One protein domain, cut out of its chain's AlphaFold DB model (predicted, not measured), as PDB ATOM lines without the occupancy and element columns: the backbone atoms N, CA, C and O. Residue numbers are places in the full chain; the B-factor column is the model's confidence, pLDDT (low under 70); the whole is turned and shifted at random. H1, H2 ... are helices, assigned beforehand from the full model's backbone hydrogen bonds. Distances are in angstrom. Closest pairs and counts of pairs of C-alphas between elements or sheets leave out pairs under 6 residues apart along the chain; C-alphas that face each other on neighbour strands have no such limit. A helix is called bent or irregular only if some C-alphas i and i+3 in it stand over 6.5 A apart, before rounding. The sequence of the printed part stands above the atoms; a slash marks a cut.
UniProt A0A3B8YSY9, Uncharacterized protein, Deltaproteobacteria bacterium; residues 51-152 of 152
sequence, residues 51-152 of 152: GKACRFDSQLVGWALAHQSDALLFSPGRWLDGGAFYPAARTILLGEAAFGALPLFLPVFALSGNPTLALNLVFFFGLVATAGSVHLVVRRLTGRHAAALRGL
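This is residues 51 to 152 of the 152 residues of an uncharacterized protein of Deltaproteobacteria bacterium (UniProt A0A3B8YSY9). The model is a small, compact helical head with one long helix, H4, sticking out of it as an arm that makes most of the length. In the head H1 and H3 cross at close to a right angle and the first turns of H4 pack on both of them, while the long link of residues 75 to 90 and the short H2 lie to one side; residues 127 to 152 of the arm and the tail of residues 51 to 56 stand free. The printed part has 102 residues with four named helices, H1, H2, H3 and H4 in that order, and no named strand; its class is all helix. The whole is only just extended, close to loose, with a radius of gyration of the C-alphas of 19.5 A, and the C-alphas span 69 by 31 by 26 A.

H1 runs from residue 57, with its C-alpha at (7.682, 11.078, -13.367), to residue 74, over 25.6 A. H2 is residues 91 to 94. H3 is residues 99 to 112, 19.5 A long, and is irregular: C-alphas 100 and 103 are 7.0 A apart. H4, residues 115 to 149, runs 50.8 A from C-alpha 115 at (2.055, 18.865, -23.303) to C-alpha 149 at (37.969, -11.932, -41.908).

H1 touches H3 with residues 65 to 69 alone, and the closest C-alphas, those of Ser 69 and Leu 106, are 5.5 A apart. Their lines are only just about perpendicular, at 70.0 degrees. H1 also touches H4, with residues 62 to 66 of H1 alone and residues 115 to 119 of H4 alone; the closest C-alphas are those of Ala 66 and Pro 115, 5.9 A apart, and the lines are about perpendicular, at 75 degrees. H3 touches H4 at residues 115 to 122 of H4 alone, closest at the C-alphas of Phe 105 and Ala 118, 5.1 A apart. These two run opposite ways at a steep tilt of 50 degrees. H2 is close to H1 but not clearly touching, with the C-alphas of Ala 64 and Ile 92 at 6.9 A, and is apart from H3 and H4. In H1 and H4 every O i to N i+4 pair is within hydrogen-bond range; in H3 6 of 10 are, and H2 is too short for such a pair.

The two C-alphas farthest apart, those of Pro 87 and Leu 152, are 69.1 A apart. Without the stretches that stand free, the body of 70 residues spans 34 by 25 by 17 A. The link from H1 to H2 is long, with 16 residues; those from H2 to H3 and from H3 to H4 are tight. The printed part has no cut and ends at residue 152, the chain's last. Mean pLDDT of the printed part is 87.2, and residues 144 to 152 are under 70.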
ATOM      1  N   GLY A  51       2.693   3.309 -14.328       73.06
ATOM      2  CA  GLY A  51       2.795   2.287 -13.285       73.06
ATOM      3  C   GLY A  51       3.004   2.908 -11.901       73.06
ATOM      4  O   GLY A  51       3.546   4.002 -11.781       73.06
ATOM      5  N   LYS A  52       2.595   2.211 -10.830       72.75
ATOM      6  CA  LYS A  52       2.558   2.776  -9.462       72.75
ATOM      7  C   LYS A  52       3.872   3.428  -9.008       72.75
ATOM      8  O   LYS A  52       3.812   4.421  -8.295       72.75
ATOM      9  N   ALA A  53       5.017   2.882  -9.415       74.56
ATOM     10  CA  ALA A  53       6.334   3.388  -9.028       74.56
ATOM     11  C   ALA A  53       6.743   4.687  -9.750       74.56
ATOM     12  O   ALA A  53       7.422   5.502  -9.145       74.56
ATOM     13  N   CYS A  54       6.298   4.894 -10.994       76.75
ATOM     14  CA  CYS A  54       6.734   5.997 -11.872       76.75
ATOM     15  C   CYS A  54       5.577   6.922 -12.284       76.75
ATOM     16  O   CYS A  54       5.687   7.705 -13.226       76.75
ATOM     17  N   ARG A  55       4.431   6.816 -11.599       76.75
ATOM     18  CA  ARG A  55       3.170   7.469 -11.986       76.75
ATOM     19  C   ARG A  55       3.312   8.979 -12.188       76.75
ATOM     20  O   ARG A  55       2.596   9.541 -13.014       76.75
ATOM     21  N   PHE A  56       4.195   9.613 -11.424       85.75
ATOM     22  CA  PHE A  56       4.355  11.063 -11.404       85.75
ATOM     23  C   PHE A  56       5.536  11.560 -12.241       85.75
ATOM     24  O   PHE A  56       5.561  12.742 -12.562       85.75
ATOM     25  N   ASP A  57       6.451  10.687 -12.664       87.12
ATOM     26  CA  ASP A  57       7.682  11.078 -13.367       87.12
ATOM     27  C   ASP A  57       7.345  11.738 -14.709       87.12
ATOM     28  O   ASP A  57       7.740  12.867 -14.994       87.12
ATOM     29  N   SER A  58       6.481  11.095 -15.503       87.81
ATOM     30  CA  SER A  58       6.040  11.654 -16.790       87.81
ATOM     31  C   SER A  58       5.230  12.945 -16.621       87.81
ATOM     32  O   SER A  58       5.284  13.828 -17.476       87.81
ATOM     33  N   GLN A  59       4.488  13.082 -15.517       88.81
ATOM     34  CA  GLN A  59       3.734  14.302 -15.218       88.81
ATOM     35  C   GLN A  59       4.666  15.448 -14.823       88.81
ATOM     36  O   GLN A  59       4.474  16.570 -15.286       88.81
ATOM     37  N   LEU A  60       5.683  15.163 -14.007       90.19
ATOM     38  CA  LEU A  60       6.693  16.122 -13.579       90.19
ATOM     39  C   LEU A  60       7.494  16.635 -14.776       90.19
ATOM     40  O   LEU A  60       7.587  17.845 -14.970       90.19
ATOM     41  N   VAL A  61       8.004  15.726 -15.611       91.75
ATOM     42  CA  VAL A  61       8.754  16.077 -16.825       91.75
ATOM     43  C   VAL A  61       7.870  16.842 -17.811       91.75
ATOM     44  O   VAL A  61       8.293  17.862 -18.353       91.75
ATOM     45  N   GLY A  62       6.624  16.399 -18.016       92.44
ATOM     46  CA  GLY A  62       5.660  17.093 -18.870       92.44
ATOM     47  C   GLY A  62       5.362  18.514 -18.391       92.44
ATOM     48  O   GLY A  62       5.380  19.446 -19.193       92.44
ATOM     49  N   TRP A  63       5.152  18.700 -17.084       93.19
ATOM     50  CA  TRP A  63       4.978  20.019 -16.475       93.19
ATOM     51  C   TRP A  63       6.223  20.893 -16.643       93.19
ATOM     52  O   TRP A  63       6.104  22.041 -17.069       93.19
ATOM     53  N   ALA A  64       7.413  20.359 -16.353       94.06
ATOM     54  CA  ALA A  64       8.657  21.111 -16.443       94.06
ATOM     55  C   ALA A  64       8.914  21.582 -17.878       94.06
ATOM     56  O   ALA A  64       9.250  22.747 -18.086       94.06
ATOM     57  N   LEU A  65       8.743  20.709 -18.876       94.75
ATOM     58  CA  LEU A  65       8.933  21.054 -20.286       94.75
ATOM     59  C   LEU A  65       7.878  22.038 -20.794       94.75
ATOM     60  O   LEU A  65       8.230  22.957 -21.532       94.75
ATOM     61  N   ALA A  66       6.616  21.889 -20.385       93.94
ATOM     62  CA  ALA A  66       5.552  22.833 -20.722       93.94
ATOM     63  C   ALA A  66       5.843  24.221 -20.142       93.94
ATOM     64  O   ALA A  66       5.846  25.202 -20.877       93.94
ATOM     65  N   HIS A  67       6.198  24.289 -18.856       93.56
ATOM     66  CA  HIS A  67       6.541  25.540 -18.188       93.56
ATOM     67  C   HIS A  67       7.734  26.238 -18.852       93.56
ATOM     68  O   HIS A  67       7.675  27.426 -19.158       93.56
ATOM     69  N   GLN A  68       8.810  25.492 -19.114       94.38
ATOM     70  CA  GLN A  68       9.977  26.005 -19.829       94.38
ATOM     71  C   GLN A  68       9.612  26.489 -21.233       94.38
ATOM     72  O   GLN A  68      10.105  27.527 -21.661       94.38
ATOM     73  N   SER A  69       8.746  25.761 -21.939       94.81
ATOM     74  CA  SER A  69       8.308  26.121 -23.288       94.81
ATOM     75  C   SER A  69       7.482  27.404 -23.297       94.81
ATOM     76  O   SER A  69       7.797  28.316 -24.058       94.81
ATOM     77  N   ASP A  70       6.495  27.521 -22.409       94.06
ATOM     78  CA  ASP A  70       5.709  28.746 -22.231       94.06
ATOM     79  C   ASP A  70       6.602  29.932 -21.862       94.06
ATOM     80  O   ASP A  70       6.493  31.017 -22.436       94.06
ATOM     81  N   ALA A  71       7.540  29.733 -20.938       93.06
ATOM     82  CA  ALA A  71       8.477  30.775 -20.559       93.06
ATOM     83  C   ALA A  71       9.399  31.162 -21.724       93.06
ATOM     84  O   ALA A  71       9.607  32.344 -21.952       93.06
ATOM     85  N   LEU A  72       9.913  30.221 -22.516       93.81
ATOM     86  CA  LEU A  72      10.727  30.546 -23.693       93.81
ATOM     87  C   LEU A  72       9.943  31.341 -24.749       93.81
ATOM     88  O   LEU A  72      10.523  32.213 -25.393       93.81
ATOM     89  N   LEU A  73       8.644  31.070 -24.904       93.56
ATOM     90  CA  LEU A  73       7.781  31.760 -25.865       93.56
ATOM     91  C   LEU A  73       7.354  33.156 -25.390       93.56
ATOM     92  O   LEU A  73       7.333  34.091 -26.189       93.56
ATOM     93  N   PHE A  74       7.020  33.312 -24.106       93.31
ATOM     94  CA  PHE A  74       6.349  34.519 -23.601       93.31
ATOM     95  C   PHE A  74       7.126  35.284 -22.521       93.31
ATOM     96  O   PHE A  74       6.801  36.432 -22.220       93.31
ATOM     97  N   SER A  75       8.124  34.681 -21.876       91.25
ATOM     98  CA  SER A  75       8.861  35.267 -20.742       91.25
ATOM     99  C   SER A  75      10.267  34.657 -20.591       91.25
ATOM    100  O   SER A  75      10.568  34.033 -19.567       91.25
ATOM    101  N   PRO A  76      11.161  34.820 -21.588       87.25
ATOM    102  CA  PRO A  76      12.373  34.005 -21.724       87.25
ATOM    103  C   PRO A  76      13.370  34.178 -20.576       87.25
ATOM    104  O   PRO A  76      14.215  33.318 -20.368       87.25
ATOM    105  N   GLY A  77      13.271  35.248 -19.781       88.50
ATOM    106  CA  GLY A  77      14.094  35.428 -18.581       88.50
ATOM    107  C   GLY A  77      13.730  34.507 -17.408       88.50
ATOM    108  O   GLY A  77      14.512  34.405 -16.469       88.50
ATOM    109  N   ARG A  78      12.568  33.841 -17.449       87.62
ATOM    110  CA  ARG A  78      11.988  33.086 -16.321       87.62
ATOM    111  C   ARG A  78      11.878  31.585 -16.567       87.62
ATOM    112  O   ARG A  78      11.287  30.874 -15.769       87.62
ATOM    113  N   TRP A  79      12.463  31.080 -17.649       88.31
ATOM    114  CA  TRP A  79      12.332  29.672 -18.043       88.31
ATOM    115  C   TRP A  79      12.905  28.664 -17.039       88.31
ATOM    116  O   TRP A  79      12.517  27.502 -17.054       88.31
ATOM    117  N   LEU A  80      13.783  29.105 -16.134       90.56
ATOM    118  CA  LEU A  80      14.321  28.276 -15.051       90.56
ATOM    119  C   LEU A  80      13.474  28.324 -13.767       90.56
ATOM    120  O   LEU A  80      13.705  27.528 -12.856       90.56
ATOM    121  N   ASP A  81      12.518  29.246 -13.660       90.19
ATOM    122  CA  ASP A  81      11.772  29.499 -12.428       90.19
ATOM    123  C   ASP A  81      10.534  28.607 -12.322       90.19
ATOM    124  O   ASP A  81       9.453  28.971 -12.763       90.19
ATOM    125  N   GLY A  82      10.657  27.450 -11.677       84.19
ATOM    126  CA  GLY A  82       9.516  26.571 -11.425       84.19
ATOM    127  C   GLY A  82       8.718  26.958 -10.172       84.19
ATOM    128  O   GLY A  82       9.261  27.463  -9.186       84.19
ATOM    129  N   GLY A  83       7.422  26.641 -10.166       85.19
ATOM    130  CA  GLY A  83       6.547  26.836  -8.999       85.19
ATOM    131  C   GLY A  83       6.660  25.755  -7.913       85.19
ATOM    132  O   GLY A  83       6.137  25.944  -6.820       85.19
ATOM    133  N   ALA A  84       7.340  24.636  -8.190       83.62
ATOM    134  CA  ALA A  84       7.334  23.453  -7.324       83.62
ATOM    135  C   ALA A  84       7.948  23.679  -5.927       83.62
ATOM    136  O   ALA A  84       7.546  23.020  -4.974       83.62
ATOM    137  N   PHE A  85       8.887  24.623  -5.794       86.88
ATOM    138  CA  PHE A  85       9.599  24.910  -4.538       86.88
ATOM    139  C   PHE A  85       9.471  26.380  -4.110       86.88
ATOM    140  O   PHE A  85      10.421  26.971  -3.599       86.88
ATOM    141  N   TYR A  86       8.314  27.005  -4.350       85.00
ATOM    142  CA  TYR A  86       8.086  28.398  -3.956       85.00
ATOM    143  C   TYR A  86       8.386  28.623  -2.453       85.00
ATOM    144  O   TYR A  86       7.934  27.820  -1.634       85.00
ATOM    145  N   PRO A  87       9.117  29.690  -2.056       90.31
ATOM    146  CA  PRO A  87       9.526  30.861  -2.846       90.31
ATOM    147  C   PRO A  87      10.929  30.783  -3.476       90.31
ATOM    148  O   PRO A  87      11.450  31.809  -3.910       90.31
ATOM    149  N   ALA A  88      11.577  29.615  -3.512       87.81
ATOM    150  CA  ALA A  88      12.905  29.497  -4.108       87.81
ATOM    151  C   ALA A  88      12.888  29.870  -5.606       87.81
ATOM    152  O   ALA A  88      11.905  29.635  -6.309       87.81
ATOM    153  N   ALA A  89      13.984  30.453  -6.093       88.12
ATOM    154  CA  ALA A  89      14.171  30.787  -7.505       88.12
ATOM    155  C   ALA A  89      14.849  29.636  -8.265       88.12
ATOM    156  O   ALA A  89      15.509  28.792  -7.657       88.12
ATOM    157  N   ARG A  90      14.735  29.628  -9.601       88.62
ATOM    158  CA  ARG A  90      15.412  28.667 -10.496       88.62
ATOM    159  C   ARG A  90      15.146  27.193 -10.177       88.62
ATOM    160  O   ARG A  90      16.007  26.331 -10.358       88.62
ATOM    161  N   THR A  91      13.952  26.901  -9.679       91.12
ATOM    162  CA  THR A  91      13.646  25.604  -9.070       91.12
ATOM    163  C   THR A  91      13.579  24.449 -10.070       91.12
ATOM    164  O   THR A  91      13.701  23.300  -9.657       91.12
ATOM    165  N   ILE A  92      13.486  24.729 -11.379       90.88
ATOM    166  CA  ILE A  92      13.606  23.707 -12.431       90.88
ATOM    167  C   ILE A  92      14.962  22.990 -12.339       90.88
ATOM    168  O   ILE A  92      15.033  21.786 -12.565       90.88
ATOM    169  N   LEU A  93      16.027  23.698 -11.938       90.31
ATOM    170  CA  LEU A  93      17.369  23.124 -11.767       90.31
ATOM    171  C   LEU A  93      17.494  22.194 -10.556       90.31
ATOM    172  O   LEU A  93      18.467  21.453 -10.462       90.31
ATOM    173  N   LEU A  94      16.544  22.256  -9.622       88.25
ATOM    174  CA  LEU A  94      16.536  21.416  -8.425       88.25
ATOM    175  C   LEU A  94      15.860  20.060  -8.674       88.25
ATOM    176  O   LEU A  94      15.918  19.189  -7.810       88.25
ATOM    177  N   GLY A  95      15.215  19.887  -9.831       85.00
ATOM    178  CA  GLY A  95      14.519  18.666 -10.218       85.00
ATOM    179  C   GLY A  95      14.897  18.181 -11.616       85.00
ATOM    180  O   GLY A  95      15.946  18.517 -12.168       85.00
ATOM    181  N   GLU A  96      14.021  17.370 -12.202       85.88
ATOM    182  CA  GLU A  96      14.203  16.811 -13.542       85.88
ATOM    183  C   GLU A  96      13.885  17.851 -14.623       85.88
ATOM    184  O   GLU A  96      12.763  17.967 -15.112       85.88
ATOM    185  N   ALA A  97      14.896  18.630 -15.004       86.12
ATOM    186  CA  ALA A  97      14.717  19.728 -15.949       86.12
ATOM    187  C   ALA A  97      14.492  19.284 -17.409       86.12
ATOM    188  O   ALA A  97      13.866  20.003 -18.184       86.12
ATOM    189  N   ALA A  98      15.027  18.122 -17.801       90.75
ATOM    190  CA  ALA A  98      14.882  17.536 -19.139       90.75
ATOM    191  C   ALA A  98      15.235  18.470 -20.325       90.75
ATOM    192  O   ALA A  98      14.718  18.295 -21.426       90.75
ATOM    193  N   PHE A  99      16.162  19.422 -20.148       91.62
ATOM    194  CA  PHE A  99      16.514  20.444 -21.153       91.62
ATOM    195  C   PHE A  99      16.787  19.901 -22.560       91.62
ATOM    196  O   PHE A  99      16.396  20.510 -23.553       91.62
ATOM    197  N   GLY A 100      17.438  18.737 -22.654       90.75
ATOM    198  CA  GLY A 100      17.767  18.105 -23.935       90.75
ATOM    199  C   GLY A 100      16.545  17.731 -24.780       90.75
ATOM    200  O   GLY A 100      16.674  17.581 -25.991       90.75
ATOM    201  N   ALA A 101      15.362  17.617 -24.172       93.88
ATOM    202  CA  ALA A 101      14.113  17.338 -24.868       93.88
ATOM    203  C   ALA A 101      13.443  18.593 -25.451       93.88
ATOM    204  O   ALA A 101      12.604  18.457 -26.343       93.88
ATOM    205  N   LEU A 102      13.810  19.804 -25.005       93.62
ATOM    206  CA  LEU A 102      13.176  21.055 -25.446       93.62
ATOM    207  C   LEU A 102      13.165  21.240 -26.972       93.62
ATOM    208  O   LEU A 102      12.110  21.608 -27.483       93.62
ATOM    209  N   PRO A 103      14.241  20.942 -27.735       94.94
ATOM    210  CA  PRO A 103      14.214  21.112 -29.189       94.94
ATOM    211  C   PRO A 103      13.156  20.257 -29.902       94.94
ATOM    212  O   PRO A 103      12.663  20.652 -30.954       94.94
ATOM    213  N   LEU A 104      12.799  19.097 -29.337       94.12
ATOM    214  CA  LEU A 104      11.747  18.220 -29.864       94.12
ATOM    215  C   LEU A 104      10.369  18.572 -29.288       94.12
ATOM    216  O   LEU A 104       9.372  18.516 -30.001       94.12
ATOM    217  N   PHE A 105      10.311  18.946 -28.009       96.06
ATOM    218  CA  PHE A 105       9.068  19.224 -27.295       96.06
ATOM    219  C   PHE A 105       8.464  20.583 -27.677       96.06
ATOM    220  O   PHE A 105       7.284  20.663 -28.018       96.06
ATOM    221  N   LEU A 106       9.276  21.644 -27.653       95.62
ATOM    222  CA  LEU A 106       8.860  23.033 -27.853       95.62
ATOM    223  C   LEU A 106       8.061  23.264 -29.144       95.62
ATOM    224  O   LEU A 106       6.985  23.848 -29.043       95.62
ATOM    225  N   PRO A 107       8.503  22.829 -30.345       95.81
ATOM    226  CA  PRO A 107       7.750  23.105 -31.569       95.81
ATOM    227  C   PRO A 107       6.383  22.415 -31.576       95.81
ATOM    228  O   PRO A 107       5.395  23.007 -32.000       95.81
ATOM    229  N   VAL A 108       6.297  21.184 -31.064       94.81
ATOM    230  CA  VAL A 108       5.021  20.464 -30.967       94.81
ATOM    231  C   VAL A 108       4.102  21.151 -29.966       94.81
ATOM    232  O   VAL A 108       2.913  21.324 -30.234       94.81
ATOM    233  N   PHE A 109       4.639  21.555 -28.817       95.31
ATOM    234  CA  PHE A 109       3.877  22.236 -27.783       95.31
ATOM    235  C   PHE A 109       3.385  23.612 -28.251       95.31
ATOM    236  O   PHE A 109       2.208  23.910 -28.094       95.31
ATOM    237  N   ALA A 110       4.228  24.398 -28.924       94.44
ATOM    238  CA  ALA A 110       3.851  25.692 -29.491       94.44
ATOM    239  C   ALA A 110       2.733  25.577 -30.546       94.44
ATOM    240  O   ALA A 110       1.885  26.460 -30.641       94.44
ATOM    241  N   LEU A 111       2.715  24.489 -31.328       95.06
ATOM    242  CA  LEU A 111       1.693  24.249 -32.356       95.06
ATOM    243  C   LEU A 111       0.392  23.656 -31.803       95.06
ATOM    244  O   LEU A 111      -0.679  23.934 -32.335       95.06
ATOM    245  N   SER A 112       0.475  22.800 -30.783       93.50
ATOM    246  CA  SER A 112      -0.676  22.023 -30.294       93.50
ATOM    247  C   SER A 112      -1.264  22.521 -28.977       93.50
ATOM    248  O   SER A 112      -2.397  22.167 -28.656       93.50
ATOM    249  N   GLY A 113      -0.493  23.257 -28.174       92.00
ATOM    250  CA  GLY A 113      -0.820  23.582 -26.784       92.00
ATOM    251  C   GLY A 113      -0.955  22.360 -25.863       92.00
ATOM    252  O   GLY A 113      -1.379  22.503 -24.720       92.00
ATOM    253  N   ASN A 114      -0.638  21.149 -26.342       92.19
ATOM    254  CA  ASN A 114      -0.859  19.908 -25.609       92.19
ATOM    255  C   ASN A 114       0.484  19.313 -25.139       92.19
ATOM    256  O   ASN A 114       1.231  18.754 -25.950       92.19
ATOM    257  N   PRO A 115       0.793  19.375 -23.829       91.00
ATOM    258  CA  PRO A 115       2.055  18.865 -23.303       91.00
ATOM    259  C   PRO A 115       2.131  17.335 -23.332       91.00
ATOM    260  O   PRO A 115       3.215  16.783 -23.498       91.00
ATOM    261  N   THR A 116       0.992  16.640 -23.240       91.25
ATOM    262  CA  THR A 116       0.917  15.175 -23.345       91.25
ATOM    263  C   THR A 116       1.316  14.714 -24.743       91.25
ATOM    264  O   THR A 116       2.138  13.809 -24.886       91.25
ATOM    265  N   LEU A 117       0.796  15.384 -25.777       90.44
ATOM    266  CA  LEU A 117       1.146  15.103 -27.170       90.44
ATOM    267  C   LEU A 117       2.636  15.342 -27.428       90.44
ATOM    268  O   LEU A 117       3.312  14.475 -27.982       90.44
ATOM    269  N   ALA A 118       3.147  16.500 -27.007       93.44
ATOM    270  CA  ALA A 118       4.553  16.850 -27.172       93.44
ATOM    271  C   ALA A 118       5.483  15.854 -26.462       93.44
ATOM    272  O   ALA A 118       6.452  15.386 -27.062       93.44
ATOM    273  N   LEU A 119       5.152  15.457 -25.229       92.12
ATOM    274  CA  LEU A 119       5.935  14.486 -24.470       92.12
ATOM    275  C   LEU A 119       5.939  13.108 -25.144       92.12
ATOM    276  O   LEU A 119       6.996  12.504 -25.311       92.12
ATOM    277  N   ASN A 120       4.776  12.628 -25.586       91.56
ATOM    278  CA  ASN A 120       4.662  11.340 -26.267       91.56
ATOM    279  C   ASN A 120       5.436  11.299 -27.588       91.56
ATOM    280  O   ASN A 120       6.069  10.286 -27.890       91.56
ATOM    281  N   LEU A 121       5.448  12.395 -28.356       91.69
ATOM    282  CA  LEU A 121       6.265  12.479 -29.565       91.69
ATOM    283  C   LEU A 121       7.759  12.463 -29.246       91.69
ATOM    284  O   LEU A 121       8.498  11.745 -29.914       91.69
ATOM    285  N   VAL A 122       8.207  13.176 -28.209       93.31
ATOM    286  CA  VAL A 122       9.611  13.118 -27.766       93.31
ATOM    287  C   VAL A 122      10.008  11.684 -27.410       93.31
ATOM    288  O   VAL A 122      11.038  11.206 -27.884       93.31
ATOM    289  N   PHE A 123       9.180  10.971 -26.637       89.62
ATOM    290  CA  PHE A 123       9.422   9.564 -26.303       89.62
ATOM    291  C   PHE A 123       9.496   8.678 -27.548       89.62
ATOM    292  O   PHE A 123      10.434   7.892 -27.698       89.62
ATOM    293  N   PHE A 124       8.534   8.816 -28.461       90.44
ATOM    294  CA  PHE A 124       8.478   8.020 -29.682       90.44
ATOM    295  C   PHE A 124       9.692   8.269 -30.585       90.44
ATOM    296  O   PHE A 124      10.367   7.323 -30.994       90.44
ATOM    297  N   PHE A 125      10.024   9.534 -30.852       91.62
ATOM    298  CA  PHE A 125      11.197   9.888 -31.648       91.62
ATOM    299  C   PHE A 125      12.493   9.433 -30.984       91.62
ATOM    300  O   PHE A 125      13.373   8.938 -31.684       91.62
ATOM    301  N   GLY A 126      12.600   9.531 -29.656       91.44
ATOM    302  CA  GLY A 126      13.732   9.004 -28.898       91.44
ATOM    303  C   GLY A 126      13.933   7.506 -29.134       91.44
ATOM    304  O   GLY A 126      15.021   7.091 -29.523       91.44
ATOM    305  N   LEU A 127      12.872   6.701 -29.002       90.62
ATOM    306  CA  LEU A 127      12.929   5.254 -29.249       90.62
ATOM    307  C   LEU A 127      13.393   4.926 -30.672       90.62
ATOM    308  O   LEU A 127      14.302   4.113 -30.860       90.62
ATOM    309  N   VAL A 128      12.797   5.573 -31.676       93.19
ATOM    310  CA  VAL A 128      13.129   5.336 -33.088       93.19
ATOM    311  C   VAL A 128      14.554   5.790 -33.403       93.19
ATOM    312  O   VAL A 128      15.292   5.070 -34.076       93.19
ATOM    313  N   ALA A 129      14.970   6.947 -32.883       92.81
ATOM    314  CA  ALA A 129      16.313   7.474 -33.078       92.81
ATOM    315  C   ALA A 129      17.379   6.588 -32.431       92.81
ATOM    316  O   ALA A 129      18.407   6.325 -33.058       92.81
ATOM    317  N   THR A 130      17.132   6.082 -31.221       92.69
ATOM    318  CA  THR A 130      18.037   5.151 -30.541       92.69
ATOM    319  C   THR A 130      18.126   3.828 -31.292       92.69
ATOM    320  O   THR A 130      19.231   3.390 -31.606       92.69
ATOM    321  N   ALA A 131      16.993   3.215 -31.643       90.56
ATOM    322  CA  ALA A 131      16.975   1.941 -32.358       90.56
ATOM    323  C   ALA A 131      17.657   2.047 -33.734       90.56
ATOM    324  O   ALA A 131      18.542   1.248 -34.054       90.56
ATOM    325  N   GLY A 132      17.318   3.081 -34.512       91.06
ATOM    326  CA  GLY A 132      17.940   3.356 -35.804       91.06
ATOM    327  C   GLY A 132      19.442   3.625 -35.684       91.06
ATOM    328  O   GLY A 132      20.235   3.030 -36.409       91.06
ATOM    329  N   SER A 133      19.868   4.454 -34.726       90.81
ATOM    330  CA  SER A 133      21.292   4.762 -34.524       90.81
ATOM    331  C   SER A 133      22.096   3.533 -34.103       90.81
ATOM    332  O   SER A 133      23.165   3.288 -34.662       90.81
ATOM    333  N   VAL A 134      21.577   2.722 -33.175       92.25
ATOM    334  CA  VAL A 134      22.218   1.463 -32.763       92.25
ATOM    335  C   VAL A 134      22.344   0.516 -33.953       92.25
ATOM    336  O   VAL A 134      23.419  -0.039 -34.171       92.25
ATOM    337  N   HIS A 135      21.301   0.384 -34.778       89.94
ATOM    338  CA  HIS A 135      21.359  -0.428 -35.992       89.94
ATOM    339  C   HIS A 135      22.477   0.027 -36.939       89.94
ATOM    340  O   HIS A 135      23.252  -0.794 -37.433       89.94
ATOM    341  N   LEU A 136      22.591   1.336 -37.176       88.81
ATOM    342  CA  LEU A 136      23.632   1.896 -38.037       88.81
ATOM    343  C   LEU A 136      25.038   1.661 -37.469       88.81
ATOM    344  O   LEU A 136      25.950   1.316 -38.222       88.81
ATOM    345  N   VAL A 137      25.216   1.809 -36.153       89.12
ATOM    346  CA  VAL A 137      26.488   1.520 -35.476       89.12
ATOM    347  C   VAL A 137      26.848   0.039 -35.607       89.12
ATOM    348  O   VAL A 137      27.963  -0.274 -36.021       89.12
ATOM    349  N   VAL A 138      25.907  -0.870 -35.336       88.44
ATOM    350  CA  VAL A 138      26.128  -2.319 -35.456       88.44
ATOM    351  C   VAL A 138      26.484  -2.697 -36.891       88.44
ATOM    352  O   VAL A 138      27.487  -3.374 -37.099       88.44
ATOM    353  N   ARG A 139      25.753  -2.195 -37.898       84.25
ATOM    354  CA  ARG A 139      26.091  -2.431 -39.314       84.25
ATOM    355  C   ARG A 139      27.522  -2.003 -39.637       84.25
ATOM    356  O   ARG A 139      28.254  -2.770 -40.260       84.25
ATOM    357  N   ARG A 140      27.932  -0.809 -39.195       83.50
ATOM    358  CA  ARG A 140      29.291  -0.294 -39.431       83.50
ATOM    359  C   ARG A 140      30.362  -1.140 -38.750       83.50
ATOM    360  O   ARG A 140      31.426  -1.346 -39.326       83.50
ATOM    361  N   LEU A 141      30.109  -1.635 -37.542       84.38
ATOM    362  CA  LEU A 141      31.062  -2.488 -36.831       84.38
ATOM    363  C   LEU A 141      31.156  -3.875 -37.481       84.38
ATOM    364  O   LEU A 141      32.252  -4.329 -37.807       84.38
ATOM    365  N   THR A 142      30.028  -4.529 -37.758       82.00
ATOM    366  CA  THR A 142      29.996  -5.876 -38.350       82.00
ATOM    367  C   THR A 142      30.518  -5.900 -39.787       82.00
ATOM    368  O   THR A 142      31.222  -6.841 -40.152       82.00
ATOM    369  N   GLY A 143      30.258  -4.859 -40.587       71.38
ATOM    370  CA  GLY A 143      30.835  -4.718 -41.930       71.38
ATOM    371  C   GLY A 143      32.367  -4.719 -41.904       71.38
ATOM    372  O   GLY A 143      33.007  -5.423 -42.686       71.38
ATOM    373  N   ARG A 144      32.963  -4.044 -40.912       65.19
ATOM    374  CA  ARG A 144      34.420  -4.020 -40.701       65.19
ATOM    375  C   ARG A 144      34.970  -5.362 -40.223       65.19
ATOM    376  O   ARG A 144      36.029  -5.770 -40.693       65.19
ATOM    377  N   HIS A 145      34.258  -6.069 -39.344       64.94
ATOM    378  CA  HIS A 145      34.659  -7.414 -38.917       64.94
ATOM    379  C   HIS A 145      34.617  -8.422 -40.074       64.94
ATOM    380  O   HIS A 145      35.565  -9.182 -40.265       64.94
ATOM    381  N   ALA A 146      33.564  -8.392 -40.895       63.88
ATOM    382  CA  ALA A 146      33.443  -9.264 -42.060       63.88
ATOM    383  C   ALA A 146      34.491  -8.951 -43.145       63.88
ATOM    384  O   ALA A 146      34.921  -9.857 -43.855       63.88
ATOM    385  N   ALA A 147      34.909  -7.686 -43.280       59.31
ATOM    386  CA  ALA A 147      36.000  -7.285 -44.167       59.31
ATOM    387  C   ALA A 147      37.373  -7.751 -43.649       59.31
ATOM    388  O   ALA A 147      38.189  -8.219 -44.440       59.31
ATOM    389  N   ALA A 148      37.614  -7.683 -42.335       63.41
ATOM    390  CA  ALA A 148      38.847  -8.172 -41.717       63.41
ATOM    391  C   ALA A 148      39.020  -9.693 -41.878       63.41
ATOM    392  O   ALA A 148      40.113 -10.147 -42.198       63.41
ATOM    393  N   LEU A 149      37.940 -10.472 -41.729       64.50
ATOM    394  CA  LEU A 149      37.969 -11.932 -41.908       64.50
ATOM    395  C   LEU A 149      38.240 -12.372 -43.354       64.50
ATOM    396  O   LEU A 149      38.835 -13.421 -43.556       64.50
ATOM    397  N   ARG A 150      37.823 -11.594 -44.363       66.69
ATOM    398  CA  ARG A 150      38.079 -11.909 -45.784       66.69
ATOM    399  C   ARG A 150      39.485 -11.525 -46.263       66.69
ATOM    400  O   ARG A 150      39.825 -11.830 -47.401       66.69
ATOM    401  N   GLY A 151      40.246 -10.782 -45.457       58.31
ATOM    402  CA  GLY A 151      41.588 -10.297 -45.795       58.31
ATOM    403  C   GLY A 151      42.746 -11.110 -45.204       58.31
ATOM    404  O   GLY A 151      43.893 -10.723 -45.434       58.31
ATOM    405  N   LEU A 152      42.447 -12.165 -44.437       52.94
ATOM    406  CA  LEU A 152      43.374 -13.203 -43.961       52.94
ATOM    407  C   LEU A 152      43.403 -14.366 -44.957       52.94
ATOM    408  O   LEU A 152      44.504 -14.925 -45.144       52.94
TER     409      LEU A 152